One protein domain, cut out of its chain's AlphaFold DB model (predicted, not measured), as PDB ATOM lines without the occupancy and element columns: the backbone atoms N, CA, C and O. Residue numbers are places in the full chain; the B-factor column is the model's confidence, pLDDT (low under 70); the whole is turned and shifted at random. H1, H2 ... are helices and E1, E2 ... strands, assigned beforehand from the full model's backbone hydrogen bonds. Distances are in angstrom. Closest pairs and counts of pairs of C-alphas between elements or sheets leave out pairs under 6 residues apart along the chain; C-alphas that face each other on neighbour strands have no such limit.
ATOM      1  N   VAL A  60     214.701 212.223 201.076       98.50
ATOM      2  CA  VAL A  60     214.058 213.431 201.607       98.50
ATOM      3  C   VAL A  60     213.882 214.414 200.452       98.50
ATOM      4  O   VAL A  60     214.860 214.772 199.801       98.50
ATOM      5  N   THR A  61     212.649 214.842 200.184       97.81
ATOM      6  CA  THR A  61     212.352 215.915 199.225       97.81
ATOM      7  C   THR A  61     211.999 217.200 199.965       97.81
ATOM      8  O   THR A  61     211.407 217.168 201.047       97.81
ATOM      9  N   ILE A  62     212.357 218.335 199.370       98.38
ATOM     10  CA  ILE A  62     211.874 219.666 199.743       98.38
ATOM     11  C   ILE A  62     211.243 220.300 198.502       98.38
ATOM     12  O   ILE A  62     211.771 220.138 197.402       98.38
ATOM     13  N   HIS A  63     210.114 220.993 198.655       98.38
ATOM     14  CA  HIS A  63     209.420 221.634 197.530       98.38
ATOM     15  C   HIS A  63     208.761 222.946 197.957       98.38
ATOM     16  O   HIS A  63     208.055 222.982 198.969       98.38
ATOM     17  N   THR A  64     208.962 224.021 197.191       97.19
ATOM     18  CA  THR A  64     208.342 225.326 197.460       97.19
ATOM     19  C   THR A  64     206.870 225.345 197.036       97.19
ATOM     20  O   THR A  64     206.508 224.944 195.933       97.19
ATOM     21  N   LEU A  65     205.978 225.828 197.902       95.88
ATOM     22  CA  LEU A  65     204.527 225.752 197.661       95.88
ATOM     23  C   LEU A  65     204.031 226.550 196.443       95.88
ATOM     24  O   LEU A  65     203.040 226.159 195.828       95.88
ATOM     25  N   GLY A  66     204.688 227.657 196.102       94.44
ATOM     26  CA  GLY A  66     204.333 228.521 194.976       94.44
ATOM     27  C   GLY A  66     205.135 228.263 193.702       94.44
ATOM     28  O   GLY A  66     205.124 229.107 192.814       94.44
ATOM     29  N   ASP A  67     205.829 227.129 193.588       95.75
ATOM     30  CA  ASP A  67     206.550 226.757 192.371       95.75
ATOM     31  C   ASP A  67     205.598 226.598 191.171       95.75
ATOM     32  O   ASP A  67     204.794 225.667 191.110       95.75
ATOM     33  N   LEU A  68     205.694 227.508 190.199       91.44
ATOM     34  CA  LEU A  68     204.912 227.461 188.957       91.44
ATOM     35  C   LEU A  68     205.642 226.759 187.803       91.44
ATOM     36  O   LEU A  68     205.021 226.489 186.774       91.44
ATOM     37  N   TYR A  69     206.934 226.454 187.954       92.12
ATOM     38  CA  TYR A  69     207.708 225.716 186.957       92.12
ATOM     39  C   TYR A  69     207.511 224.204 187.130       92.12
ATOM     40  O   TYR A  69     207.260 223.487 186.159       92.12
ATOM     41  N   VAL A  70     207.530 223.729 188.379       93.31
ATOM     42  CA  VAL A  70     207.158 222.366 188.771       93.31
ATOM     43  C   VAL A  70     206.097 222.453 189.874       93.31
ATOM     44  O   VAL A  70     206.433 222.532 191.052       93.31
ATOM     45  N   PRO A  71     204.797 222.419 189.527       94.81
ATOM     46  CA  PRO A  71     203.727 222.595 190.505       94.81
ATOM     47  C   PRO A  71     203.805 221.599 191.662       94.81
ATOM     48  O   PRO A  71     204.026 220.409 191.429       94.81
ATOM     49  N   PHE A  72     203.479 222.035 192.884       95.94
ATOM     50  CA  PHE A  72     203.447 221.177 194.085       95.94
ATOM     51  C   PHE A  72     202.588 219.906 193.911       95.94
ATOM     52  O   PHE A  72     202.797 218.880 194.557       95.94
ATOM     53  N   LYS A  73     201.645 219.911 192.957       96.06
ATOM     54  CA  LYS A  73     200.900 218.716 192.531       96.06
ATOM     55  C   LYS A  73     201.809 217.534 192.162       96.06
ATOM     56  O   LYS A  73     201.392 216.383 192.330       96.06
ATOM     57  N   MET A  74     203.020 217.796 191.677       96.00
ATOM     58  CA  MET A  74     204.011 216.781 191.329       96.00
ATOM     59  C   MET A  74     204.485 215.999 192.556       96.00
ATOM     60  O   MET A  74     204.551 214.775 192.466       96.00
ATOM     61  N   GLU A  75     204.655 216.640 193.717       97.38
ATOM     62  CA  GLU A  75     204.954 215.952 194.984       97.38
ATOM     63  C   GLU A  75     203.822 214.997 195.379       97.38
ATOM     64  O   GLU A  75     204.059 213.855 195.775       97.38
ATOM     65  N   GLN A  76     202.566 215.408 195.181       97.88
ATOM     66  CA  GLN A  76     201.410 214.548 195.445       97.88
ATOM     67  C   GLN A  76     201.347 213.348 194.488       97.88
ATOM     68  O   GLN A  76     200.937 212.250 194.865       97.88
ATOM     69  N   ILE A  77     201.690 213.552 193.211       97.44
ATOM     70  CA  ILE A  77     201.768 212.470 192.220       97.44
ATOM     71  C   ILE A  77     202.901 211.512 192.590       97.44
ATOM     72  O   ILE A  77     202.702 210.298 192.536       97.44
ATOM     73  N   TYR A  78     204.056 212.038 192.995       97.69
ATOM     74  CA  TYR A  78     205.202 211.249 193.425       97.69
ATOM     75  C   TYR A  78     204.870 210.403 194.659       97.69
ATOM     76  O   TYR A  78     205.108 209.195 194.640       97.69
ATOM     77  N   LYS A  79     204.189 210.977 195.662       98.38
ATOM     78  CA  LYS A  79     203.701 210.241 196.838       98.38
ATOM     79  C   LYS A  79     202.759 209.101 196.472       98.38
ATOM     80  O   LYS A  79     202.966 207.977 196.914       98.38
ATOM     81  N   ARG A  80     201.763 209.361 195.615       98.31
ATOM     82  CA  ARG A  80     200.828 208.325 195.138       98.31
ATOM     83  C   ARG A  80     201.544 207.196 194.401       98.31
ATOM     84  O   ARG A  80     201.170 206.039 194.556       98.31
ATOM     85  N   ARG A  81     202.576 207.515 193.612       98.25
ATOM     86  CA  ARG A  81     203.417 206.499 192.959       98.25
ATOM     87  C   ARG A  81     204.211 205.692 193.982       98.25
ATOM     88  O   ARG A  81     204.251 204.475 193.859       98.25
ATOM     89  N   ALA A  82     204.792 206.346 194.987       98.44
ATOM     90  CA  ALA A  82     205.529 205.671 196.050       98.44
ATOM     91  C   ALA A  82     204.625 204.719 196.846       98.44
ATOM     92  O   ALA A  82     205.004 203.581 197.106       98.44
ATOM     93  N   ASP A  83     203.406 205.152 197.176       98.38
ATOM     94  CA  ASP A  83     202.414 204.313 197.855       98.38
ATOM     95  C   ASP A  83     202.006 203.113 196.991       98.38
ATOM     96  O   ASP A  83     202.032 201.980 197.463       98.38
ATOM     97  N   ALA A  84     201.703 203.337 195.708       98.31
ATOM     98  CA  ALA A  84     201.324 202.271 194.780       98.31
ATOM     99  C   ALA A  84     202.447 201.247 194.534       98.31
ATOM    100  O   ALA A  84     202.169 200.080 194.274       98.31
ATOM    101  N   LEU A  85     203.709 201.679 194.602       98.19
ATOM    102  CA  LEU A  85     204.883 200.817 194.450       98.19
ATOM    103  C   LEU A  85     205.381 200.225 195.778       98.19
ATOM    104  O   LEU A  85     206.334 199.450 195.763       98.19
ATOM    105  N   GLY A  86     204.775 200.586 196.914       98.31
ATOM    106  CA  GLY A  86     205.210 200.138 198.238       98.31
ATOM    107  C   GLY A  86     206.567 200.700 198.679       98.31
ATOM    108  O   GLY A  86     207.220 200.108 199.531       98.31
ATOM    109  N   THR A  87     207.007 201.823 198.108       98.38
ATOM    110  CA  THR A  87     208.305 202.462 198.393       98.38
ATOM    111  C   THR A  87     208.189 203.701 199.285       98.38
ATOM    112  O   THR A  87     209.191 204.343 199.604       98.38
ATOM    113  N   SER A  88     206.977 204.068 199.717       97.62
ATOM    114  CA  SER A  88     206.736 205.272 200.525       97.62
ATOM    115  C   SER A  88     207.321 205.210 201.937       97.62
ATOM    116  O   SER A  88     207.528 206.246 202.573       97.62
ATOM    117  N   ASN A  89     207.681 204.022 202.423       97.31
ATOM    118  CA  ASN A  89     208.459 203.873 203.647       97.31
ATOM    119  C   ASN A  89     209.849 204.526 203.539       97.31
ATOM    120  O   ASN A  89     210.339 204.996 204.562       97.31
ATOM    121  N   LEU A  90     210.421 204.631 202.333       98.19
ATOM    122  CA  LEU A  90     211.709 205.269 202.027       98.19
ATOM    123  C   LEU A  90     211.582 206.725 201.547       98.19
ATOM    124  O   LEU A  90     212.584 207.342 201.202       98.19
ATOM    125  N   LEU A  91     210.371 207.288 201.551       98.62
ATOM    126  CA  LEU A  91     210.113 208.664 201.137       98.62
ATOM    127  C   LEU A  91     209.682 209.535 202.323       98.62
ATOM    128  O   LEU A  91     208.784 209.173 203.088       98.62
ATOM    129  N   VAL A  92     210.300 210.707 202.435       98.75
ATOM    130  CA  VAL A  92     209.884 211.832 203.278       98.75
ATOM    131  C   VAL A  92     209.821 213.070 202.392       98.75
ATOM    132  O   VAL A  92     210.738 213.313 201.616       98.75
ATOM    133  N   GLN A  93     208.741 213.841 202.491       98.69
ATOM    134  CA  GLN A  93     208.542 215.059 201.702       98.69
ATOM    135  C   GLN A  93     208.303 216.225 202.650       98.69
ATOM    136  O   GLN A  93     207.605 216.058 203.649       98.69
ATOM    137  N   ARG A  94     208.895 217.383 202.367       98.62
ATOM    138  CA  ARG A  94     208.790 218.593 203.188       98.62
ATOM    139  C   ARG A  94     208.351 219.766 202.322       98.62
ATOM    140  O   ARG A  94     208.979 220.084 201.312       98.62
ATOM    141  N   ALA A  95     207.267 220.411 202.718       98.19
ATOM    142  CA  ALA A  95     206.778 221.619 202.083       98.19
ATOM    143  C   ALA A  95     207.507 222.837 202.659       98.19
ATOM    144  O   ALA A  95     207.568 223.023 203.875       98.19
ATOM    145  N   ILE A  96     208.016 223.687 201.772       97.56
ATOM    146  CA  ILE A  96     208.666 224.949 202.116       97.56
ATOM    147  C   ILE A  96     207.783 226.098 201.632       97.56
ATOM    148  O   ILE A  96     207.293 226.098 200.499       97.56
ATOM    149  N   ARG A  97     207.559 227.110 202.472       95.50
ATOM    150  CA  ARG A  97     206.931 228.350 202.013       95.50
ATOM    151  C   ARG A  97     207.894 229.034 201.074       95.50
ATOM    152  O   ARG A  97     209.004 229.317 201.454       95.50
ATOM    153  N   GLY A  98     207.473 229.320 199.867       94.44
ATOM    154  CA  GLY A  98     208.313 229.956 198.866       94.44
ATOM    155  C   GLY A  98     207.491 230.064 197.605       94.44
ATOM    156  O   GLY A  98     206.597 229.244 197.392       94.44
ATOM    157  N   ILE A  99     207.737 231.099 196.812       94.38
ATOM    158  CA  ILE A  99     206.931 231.391 195.618       94.38
ATOM    159  C   ILE A  99     207.686 231.157 194.310       94.38
ATOM    160  O   ILE A  99     207.117 231.324 193.238       94.38
ATOM    161  N   ALA A 100     208.961 230.787 194.392       92.50
ATOM    162  CA  ALA A 100     209.816 230.558 193.240       92.50
ATOM    163  C   ALA A 100     210.344 229.116 193.212       92.50
ATOM    164  O   ALA A 100     210.319 228.394 194.214       92.50
ATOM    165  N   HIS A 101     210.787 228.691 192.028       95.19
ATOM    166  CA  HIS A 101     211.327 227.355 191.789       95.19
ATOM    167  C   HIS A 101     212.675 227.184 192.498       95.19
ATOM    168  O   HIS A 101     213.586 227.981 192.272       95.19
ATOM    169  N   CYS A 102     212.796 226.142 193.326       92.56
ATOM    170  CA  CYS A 102     213.999 225.824 194.107       92.56
ATOM    171  C   CYS A 102     214.517 226.963 195.012       92.56
ATOM    172  O   CYS A 102     215.700 227.003 195.344       92.56
ATOM    173  N   ASP A 103     213.636 227.880 195.416       91.38
ATOM    174  CA  ASP A 103     213.952 229.050 196.243       91.38
ATOM    175  C   ASP A 103     214.042 228.674 197.731       91.38
ATOM    176  O   ASP A 103     213.157 228.983 198.530       91.38
ATOM    177  N   PHE A 104     215.085 227.919 198.078       95.94
ATOM    178  CA  PHE A 104     215.358 227.433 199.431       95.94
ATOM    179  C   PHE A 104     216.496 228.220 200.072       95.94
ATOM    180  O   PHE A 104     217.500 228.500 199.413       95.94
ATOM    181  N   THR A 105     216.401 228.483 201.374       96.12
ATOM    182  CA  THR A 105     217.566 228.961 202.129       96.12
ATOM    183  C   THR A 105     218.616 227.860 202.254       96.12
ATOM    184  O   THR A 105     218.303 226.662 202.219       96.12
ATOM    185  N   ILE A 106     219.885 228.236 202.414       96.56
ATOM    186  CA  ILE A 106     220.956 227.273 202.711       96.56
ATOM    187  C   ILE A 106     220.633 226.503 203.999       96.56
ATOM    188  O   ILE A 106     220.870 225.297 204.062       96.56
ATOM    189  N   ALA A 107     220.011 227.145 204.994       96.31
ATOM    190  CA  ALA A 107     219.583 226.483 206.224       96.31
ATOM    191  C   ALA A 107     218.550 225.362 205.978       96.31
ATOM    192  O   ALA A 107     218.638 224.293 206.589       96.31
ATOM    193  N   GLU A 108     217.587 225.567 205.075       97.50
ATOM    194  CA  GLU A 108     216.599 224.547 204.687       97.50
ATOM    195  C   GLU A 108     217.259 223.368 203.966       97.50
ATOM    196  O   GLU A 108     216.981 222.207 204.282       97.50
ATOM    197  N   GLN A 109     218.175 223.661 203.041       97.31
ATOM    198  CA  GLN A 109     218.929 222.649 202.298       97.31
ATOM    199  C   GLN A 109     219.817 221.819 203.231       97.31
ATOM    200  O   GLN A 109     219.763 220.588 203.201       97.31
ATOM    201  N   ALA A 110     220.574 222.476 204.113       96.94
ATOM    202  CA  ALA A 110     221.430 221.822 205.094       96.94
ATOM    203  C   ALA A 110     220.615 220.952 206.063       96.94
ATOM    204  O   ALA A 110     220.985 219.809 206.320       96.94
ATOM    205  N   SER A 111     219.470 221.444 206.550       97.62
ATOM    206  CA  SER A 111     218.580 220.677 207.430       97.62
ATOM    207  C   SER A 111     217.972 219.449 206.739       97.62
ATOM    208  O   SER A 111     217.842 218.385 207.349       97.62
ATOM    209  N   ALA A 112     217.588 219.565 205.466       98.12
ATOM    210  CA  ALA A 112     217.094 218.432 204.686       98.12
ATOM    211  C   ALA A 112     218.195 217.395 204.427       98.12
ATOM    212  O   ALA A 112     217.951 216.194 204.568       98.12
ATOM    213  N   PHE A 113     219.405 217.854 204.110       98.00
ATOM    214  CA  PHE A 113     220.560 216.998 203.868       98.00
ATOM    215  C   PHE A 113     221.016 216.261 205.134       98.00
ATOM    216  O   PHE A 113     221.167 215.041 205.105       98.00
ATOM    217  N   ASP A 114     221.141 216.963 206.263       97.88
ATOM    218  CA  ASP A 114     221.456 216.366 207.568       97.88
ATOM    219  C   ASP A 114     220.416 215.307 207.968       97.88
ATOM    220  O   ASP A 114     220.769 214.198 208.368       97.88
ATOM    221  N   ALA A 115     219.127 215.600 207.775       98.12
ATOM    222  CA  ALA A 115     218.053 214.644 208.030       98.12
ATOM    223  C   ALA A 115     218.139 213.397 207.132       98.12
ATOM    224  O   ALA A 115     217.913 212.284 207.606       98.12
ATOM    225  N   MET A 116     218.472 213.565 205.849       98.25
ATOM    226  CA  MET A 116     218.666 212.454 204.916       98.25
ATOM    227  C   MET A 116     219.859 211.582 205.329       98.25
ATOM    228  O   MET A 116     219.729 210.360 205.357       98.25
ATOM    229  N   ILE A 117     220.990 212.195 205.690       97.75
ATOM    230  CA  ILE A 117     222.189 211.473 206.136       97.75
ATOM    231  C   ILE A 117     221.918 210.716 207.433       97.75
ATOM    232  O   ILE A 117     222.231 209.533 207.520       97.75
ATOM    233  N   LYS A 118     221.297 211.350 208.435       97.94
ATOM    234  CA  LYS A 118     220.928 210.670 209.688       97.94
ATOM    235  C   LYS A 118     220.004 209.488 209.435       97.94
ATOM    236  O   LYS A 118     220.156 208.444 210.064       97.94
ATOM    237  N   TRP A 119     219.075 209.617 208.491       98.25
ATOM    238  CA  TRP A 119     218.225 208.498 208.119       98.25
ATOM    239  C   TRP A 119     219.019 207.353 207.496       98.25
ATOM    240  O   TRP A 119     218.858 206.204 207.901       98.25
ATOM    241  N   GLU A 120     219.877 207.663 206.530       97.25
ATOM    242  CA  GLU A 120     220.671 206.673 205.807       97.25
ATOM    243  C   GLU A 120     221.672 205.957 206.719       97.25
ATOM    244  O   GLU A 120     221.724 204.730 206.717       97.25
ATOM    245  N   GLN A 121     222.369 206.700 207.577       97.50
ATOM    246  CA  GLN A 121     223.447 206.168 208.408       97.50
ATOM    247  C   GLN A 121     222.969 205.579 209.737       97.50
ATOM    248  O   GLN A 121     223.579 204.648 210.257       97.50
ATOM    249  N   GLN A 122     221.910 206.143 210.324       97.44
ATOM    250  CA  GLN A 122     221.472 205.809 211.687       97.44
ATOM    251  C   GLN A 122     220.081 205.165 211.719       97.44
ATOM    252  O   GLN A 122     219.611 204.770 212.784       97.44
ATOM    253  N   GLY A 123     219.390 205.072 210.579       95.94
ATOM    254  CA  GLY A 123     218.034 204.526 210.497       95.94
ATOM    255  C   GLY A 123     216.951 205.437 211.089       95.94
ATOM    256  O   GLY A 123     215.788 205.039 211.156       95.94
ATOM    257  N   VAL A 124     217.296 206.662 211.500       95.94
ATOM    258  CA  VAL A 124     216.353 207.612 212.106       95.94
ATOM    259  C   VAL A 124     215.543 208.293 211.006       95.94
ATOM    260  O   VAL A 124     215.986 209.273 210.411       95.94
ATOM    261  N   LYS A 125     214.347 207.766 210.717       97.50
ATOM    262  CA  LYS A 125     213.454 208.357 209.712       97.50
ATOM    263  C   LYS A 125     213.025 209.768 210.142       97.50
ATOM    264  O   LYS A 125     212.421 209.904 211.207       97.50
ATOM    265  N   PRO A 126     213.280 210.808 209.330       98.25
ATOM    266  CA  PRO A 126     212.942 212.165 209.692       98.25
ATOM    267  C   PRO A 126     211.455 212.433 209.497       98.25
ATOM    268  O   PRO A 126     210.758 211.765 208.729       98.25
ATOM    269  N   GLU A 127     210.983 213.477 210.162       97.94
ATOM    270  CA  GLU A 127     209.642 213.989 209.934       97.94
ATOM    271  C   GLU A 127     209.513 214.623 208.540       97.94
ATOM    272  O   GLU A 127     210.456 215.232 208.015       97.94
ATOM    273  N   GLY A 128     208.306 214.509 207.985       97.88
ATOM    274  CA  GLY A 128     207.854 215.189 206.773       97.88
ATOM    275  C   GLY A 128     206.426 215.703 206.924       97.88
ATOM    276  O   GLY A 128     205.846 215.645 208.013       97.88
ATOM    277  N   ASP A 129     205.876 216.189 205.820       98.50
ATOM    278  CA  ASP A 129     204.508 216.672 205.696       98.50
ATOM    279  C   ASP A 129     203.605 215.642 205.014       98.50
ATOM    280  O   ASP A 129     204.015 214.887 204.126       98.50
ATOM    281  N   ASP A 130     202.330 215.650 205.398       98.06
ATOM    282  CA  ASP A 130     201.285 215.014 204.607       98.06
ATOM    283  C   ASP A 130     201.013 215.872 203.366       98.06
ATOM    284  O   ASP A 130     200.568 217.018 203.458       98.06
ATOM    285  N   VAL A 131     201.317 215.322 202.192       98.31
ATOM    286  CA  VAL A 131     201.121 215.999 200.902       98.31
ATOM    287  C   VAL A 131     199.806 215.617 200.218       98.31
ATOM    288  O   VAL A 131     199.477 216.172 199.169       98.31
ATOM    289  N   LEU A 132     199.057 214.646 200.748       98.38
ATOM    290  CA  LEU A 132     197.886 214.068 200.086       98.38
ATOM    291  C   LEU A 132     196.563 214.509 200.695       98.38
ATOM    292  O   LEU A 132     195.604 214.685 199.938       98.38
ATOM    293  N   THR A 133     196.494 214.670 202.015       98.50
ATOM    294  CA  THR A 133     195.237 214.977 202.701       98.50
ATOM    295  C   THR A 133     194.807 216.418 202.414       98.50
ATOM    296  O   THR A 133     195.490 217.352 202.837       98.50
ATOM    297  N   PRO A 134     193.662 216.646 201.735       97.81
ATOM    298  CA  PRO A 134     193.272 217.989 201.309       97.81
ATOM    299  C   PRO A 134     193.105 218.982 202.459       97.81
ATOM    300  O   PRO A 134     193.503 220.132 202.318       97.81
ATOM    301  N   SER A 135     192.562 218.548 203.601       98.00
ATOM    302  CA  SER A 135     192.399 219.412 204.777       98.00
ATOM    303  C   SER A 135     193.731 219.828 205.402       98.00
ATOM    304  O   SER A 135     193.822 220.938 205.908       98.00
ATOM    305  N   VAL A 136     194.763 218.978 205.332       97.94
ATOM    306  CA  VAL A 136     196.114 219.313 205.812       97.94
ATOM    307  C   VAL A 136     196.788 220.299 204.862       97.94
ATOM    308  O   VAL A 136     197.344 221.296 205.304       97.94
ATOM    309  N   VAL A 137     196.703 220.055 203.551       97.12
ATOM    310  CA  VAL A 137     197.314 220.931 202.534       97.12
ATOM    311  C   VAL A 137     196.625 222.300 202.471       97.12
ATOM    312  O   VAL A 137     197.270 223.298 202.166       97.12
ATOM    313  N   ALA A 138     195.323 222.361 202.763       96.12
ATOM    314  CA  ALA A 138     194.562 223.607 202.813       96.12
ATOM    315  C   ALA A 138     194.778 224.418 204.105       96.12
ATOM    316  O   ALA A 138     194.266 225.534 204.202       96.12
ATOM    317  N   ASP A 139     195.503 223.880 205.093       95.94
ATOM    318  CA  ASP A 139     195.777 224.582 206.345       95.94
ATOM    319  C   ASP A 139     196.567 225.881 206.065       95.94
ATOM    320  O   ASP A 139     197.612 225.841 205.403       95.94
ATOM    321  N   PRO A 140     196.131 227.048 206.580       93.69
ATOM    322  CA  PRO A 140     196.858 228.307 206.429       93.69
ATOM    323  C   PRO A 140     198.287 228.304 206.981       93.69
ATOM    324  O   PRO A 140     199.030 229.238 206.687       93.69
ATOM    325  N   GLN A 141     198.676 227.308 207.778       94.25
ATOM    326  CA  GLN A 141     200.016 227.069 208.321       94.25
ATOM    327  C   GLN A 141     200.777 225.954 207.582       94.25
ATOM    328  O   GLN A 141     201.919 225.654 207.937       94.25
ATOM    329  N   TYR A 142     200.204 225.344 206.538       96.56
ATOM    330  CA  TYR A 142     200.901 224.332 205.746       96.56
ATOM    331  C   TYR A 142     202.227 224.877 205.188       96.56
ATOM    332  O   TYR A 142     202.338 226.057 204.828       96.56
ATOM    333  N   GLY A 143     203.259 224.030 205.185       96.00
ATOM    334  CA  GLY A 143     204.630 224.378 204.797       96.00
ATOM    335  C   GLY A 143     205.426 225.192 205.821       96.00
ATOM    336  O   GLY A 143     206.589 225.496 205.572       96.00
ATOM    337  N   CYS A 144     204.858 225.552 206.978       96.00
ATOM    338  CA  CYS A 144     205.612 226.309 207.980       96.00
ATOM    339  C   CYS A 144     206.589 225.479 208.805       96.00
ATOM    340  O   CYS A 144     207.609 226.003 209.233       96.00
ATOM    341  N   LYS A 145     206.313 224.188 208.990       96.69
ATOM    342  CA  LYS A 145     207.100 223.307 209.859       96.69
ATOM    343  C   LYS A 145     208.585 223.233 209.486       96.69
ATOM    344  O   LYS A 145     209.423 223.160 210.375       96.69
ATOM    345  N   PHE A 146     208.891 223.237 208.191       96.88
ATOM    346  CA  PHE A 146     210.259 223.117 207.677       96.88
ATOM    347  C   PHE A 146     210.766 224.397 207.008       96.88
ATOM    348  O   PHE A 146     211.885 224.411 206.511       96.88
ATOM    349  N   THR A 147     209.961 225.462 207.008       96.50
ATOM    350  CA  THR A 147     210.395 226.774 206.525       96.50
ATOM    351  C   THR A 147     211.364 227.390 207.525       96.50
ATOM    352  O   THR A 147     211.008 227.587 208.686       96.50
ATOM    353  N   ASN A 148     212.559 227.752 207.068       94.50
ATOM    354  CA  ASN A 148     213.555 228.465 207.853       94.50
ATOM    355  C   ASN A 148     214.065 229.688 207.082       94.50
ATOM    356  O   ASN A 148     214.881 229.574 206.171       94.50
ATOM    357  N   ASN A 149     213.606 230.867 207.505       92.31
ATOM    358  CA  ASN A 149     213.986 232.158 206.925       92.31
ATOM    359  C   ASN A 149     215.290 232.731 207.504       92.31
ATOM    360  O   ASN A 149     215.614 233.880 207.211       92.31
ATOM    361  N   THR A 150     216.009 231.988 208.353       90.62
ATOM    362  CA  THR A 150     217.272 232.455 208.941       90.62
ATOM    363  C   THR A 150     218.313 232.622 207.832       90.62
ATOM    364  O   THR A 150     218.680 231.616 207.218       90.62
ATOM    365  N   PRO A 151     218.804 233.849 207.575       91.50
ATOM    366  CA  PRO A 151     219.825 234.073 206.563       91.50
ATOM    367  C   PRO A 151     221.097 233.299 206.894       91.50
ATOM    368  O   PRO A 151     221.575 233.329 208.029       91.50
ATOM    369  N   SER A 152     221.647 232.634 205.893       93.44
ATOM    370  CA  SER A 152     222.926 231.937 205.951       93.44
ATOM    371  C   SER A 152     223.903 232.544 204.949       93.44
ATOM    372  O   SER A 152     223.512 233.180 203.968       93.44
ATOM    373  N   GLU A 153     225.196 232.342 205.187       92.56
ATOM    374  CA  GLU A 153     226.222 232.687 204.205       92.56
ATOM    375  C   GLU A 153     225.947 231.958 202.878       92.56
ATOM    376  O   GLU A 153     225.666 230.760 202.863       92.56
ATOM    377  N   GLY A 154     225.972 232.699 201.767       89.75
ATOM    378  CA  GLY A 154     225.659 232.176 200.434       89.75
ATOM    379  C   GLY A 154     224.186 232.273 200.015       89.75
ATOM    380  O   GLY A 154     223.894 232.074 198.835       89.75
ATOM    381  N   ASP A 155     223.260 232.640 200.912       94.31
ATOM    382  CA  ASP A 155     221.888 232.960 200.505       94.31
ATOM    383  C   ASP A 155     221.865 234.207 199.611       94.31
ATOM    384  O   ASP A 155     222.463 235.243 199.917       94.31
ATOM    385  N   SER A 156     221.139 234.133 198.492       93.62
ATOM    386  CA  SER A 156     221.021 235.284 197.596       93.62
ATOM    387  C   SER A 156     220.189 236.402 198.234       93.62
ATOM    388  O   SER A 156     219.167 236.159 198.880       93.62
ATOM    389  N   SER A 157     220.572 237.657 197.991       93.50
ATOM    390  CA  SER A 157     219.814 238.820 198.476       93.50
ATOM    391  C   SER A 157     218.373 238.842 197.959       93.50
ATOM    392  O   SER A 157     217.466 239.260 198.679       93.50
ATOM    393  N   ASN A 158     218.146 238.352 196.736       93.75
ATOM    394  CA  ASN A 158     216.816 238.261 196.142       93.75
ATOM    395  C   ASN A 158     215.926 237.238 196.864       93.75
ATOM    396  O   ASN A 158     214.787 237.567 197.184       93.75
ATOM    397  N   LEU A 159     216.455 236.046 197.170       94.06
ATOM    398  CA  LEU A 159     215.767 235.049 198.000       94.06
ATOM    399  C   LEU A 159     215.331 235.703 199.315       94.06
ATOM    400  O   LEU A 159     214.141 235.768 199.607       94.06
ATOM    401  N   LEU A 160     216.263 236.282 200.075       93.81
ATOM    402  CA  LEU A 160     215.956 236.862 201.388       93.81
ATOM    403  C   LEU A 160     214.908 237.986 201.314       93.81
ATOM    404  O   LEU A 160     213.997 238.032 202.144       93.81
ATOM    405  N   ALA A 161     214.989 238.852 200.300       93.56
ATOM    406  CA  ALA A 161     214.008 239.913 200.074       93.56
ATOM    407  C   ALA A 161     212.606 239.353 199.783       93.56
ATOM    408  O   ALA A 161     211.619 239.819 200.357       93.56
ATOM    409  N   VAL A 162     212.511 238.318 198.941       93.00
ATOM    410  CA  VAL A 162     211.245 237.631 198.662       93.00
ATOM    411  C   VAL A 162     210.700 236.992 199.938       93.00
ATOM    412  O   VAL A 162     209.543 237.230 200.281       93.00
ATOM    413  N   ARG A 163     211.516 236.249 200.695       92.38
ATOM    414  CA  ARG A 163     211.079 235.565 201.927       92.38
ATOM    415  C   ARG A 163     210.574 236.544 202.987       92.38
ATOM    416  O   ARG A 163     209.577 236.246 203.644       92.38
ATOM    417  N   ALA A 164     211.193 237.719 203.111       92.31
ATOM    418  CA  ALA A 164     210.749 238.776 204.019       92.31
ATOM    419  C   ALA A 164     209.381 239.373 203.636       92.31
ATOM    420  O   ALA A 164     208.649 239.838 204.507       92.31
ATOM    421  N   SER A 165     209.013 239.337 202.351       92.44
ATOM    422  CA  SER A 165     207.724 239.844 201.856       92.44
ATOM    423  C   SER A 165     206.547 238.874 202.047       92.44
ATOM    424  O   SER A 165     205.388 239.273 201.926       92.44
ATOM    425  N   LEU A 166     206.824 237.597 202.334       90.75
ATOM    426  CA  LEU A 166     205.803 236.560 202.490       90.75
ATOM    427  C   LEU A 166     205.232 236.520 203.919       90.75
ATOM    428  O   LEU A 166     205.911 236.920 204.870       90.75
TER     429      LEU A 166
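This is residues 60 to 166 of the 172 residues of an uncharacterized protein of Massilia sp (UniProt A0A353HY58). A narrow sheet of two parallel strands, E1 and E2, lies between two helices, H1 over one face and H2 over the other. The short helices H3 and H4 lie out at the periphery, H3 to one side and H4 beyond the ends of the strands, reached by long links. The printed part has 107 residues, in the order E1, H1, E2, H2, H3, H4; its class is mixed, helices and strands, with 53 residues in named elements, under half. It is compact, with a radius of gyration of the C-alphas of 14.1 A and spans of 41 by 32 by 23 A.

Look first at E1, residues 60 to 64, and E2, residues 91 to 96: they are parallel neighbours at 25 degrees, with N 61 and O 92 2.8 A apart and N 96 and O 63 2.9 A apart, both within hydrogen-bond range. With H1, residues 73 to 84, they form a strand-helix-strand unit, two parallel strands joined through a helix, whose crossover is right-handed. The closest C-alphas of H1 and E2 are those of Ala 82 and Leu 91, 7.5 A apart. Turn to H2, residues 106 to 122: its closest C-alpha to E1 is that of Met 116, 5.8 A from that of Val 60. H2 and E2 are near each other, while H1 and H2 are apart. H3, residues 134 to 137, and H4, residues 157 to 165, are apart from both strands and from each other. In H1, H2 and H4 every O i to N i+4 pair is within hydrogen-bond range; H3 is too short for such a pair.

Find C-alpha 60 at (214.058, 213.431, 201.607), where E1 begins its 13.8 A; E2 measures 16.4 A and H1 16.6 A. From C-alpha 106 at (220.956, 227.273, 202.711), H2 runs 23.3 A. H3 is 5.1 A long, and H4, 12.6 A long, ends at C-alpha 165 at (207.724, 239.844, 201.856).

The two C-alphas farthest apart are those of Gly 86 and Ser 157, 41.3 A. The links H2 to H3 and H3 to H4 are long, with 11 and 19 residues. The printed part has no cut, and no printed residue is under 70 in pLDDT.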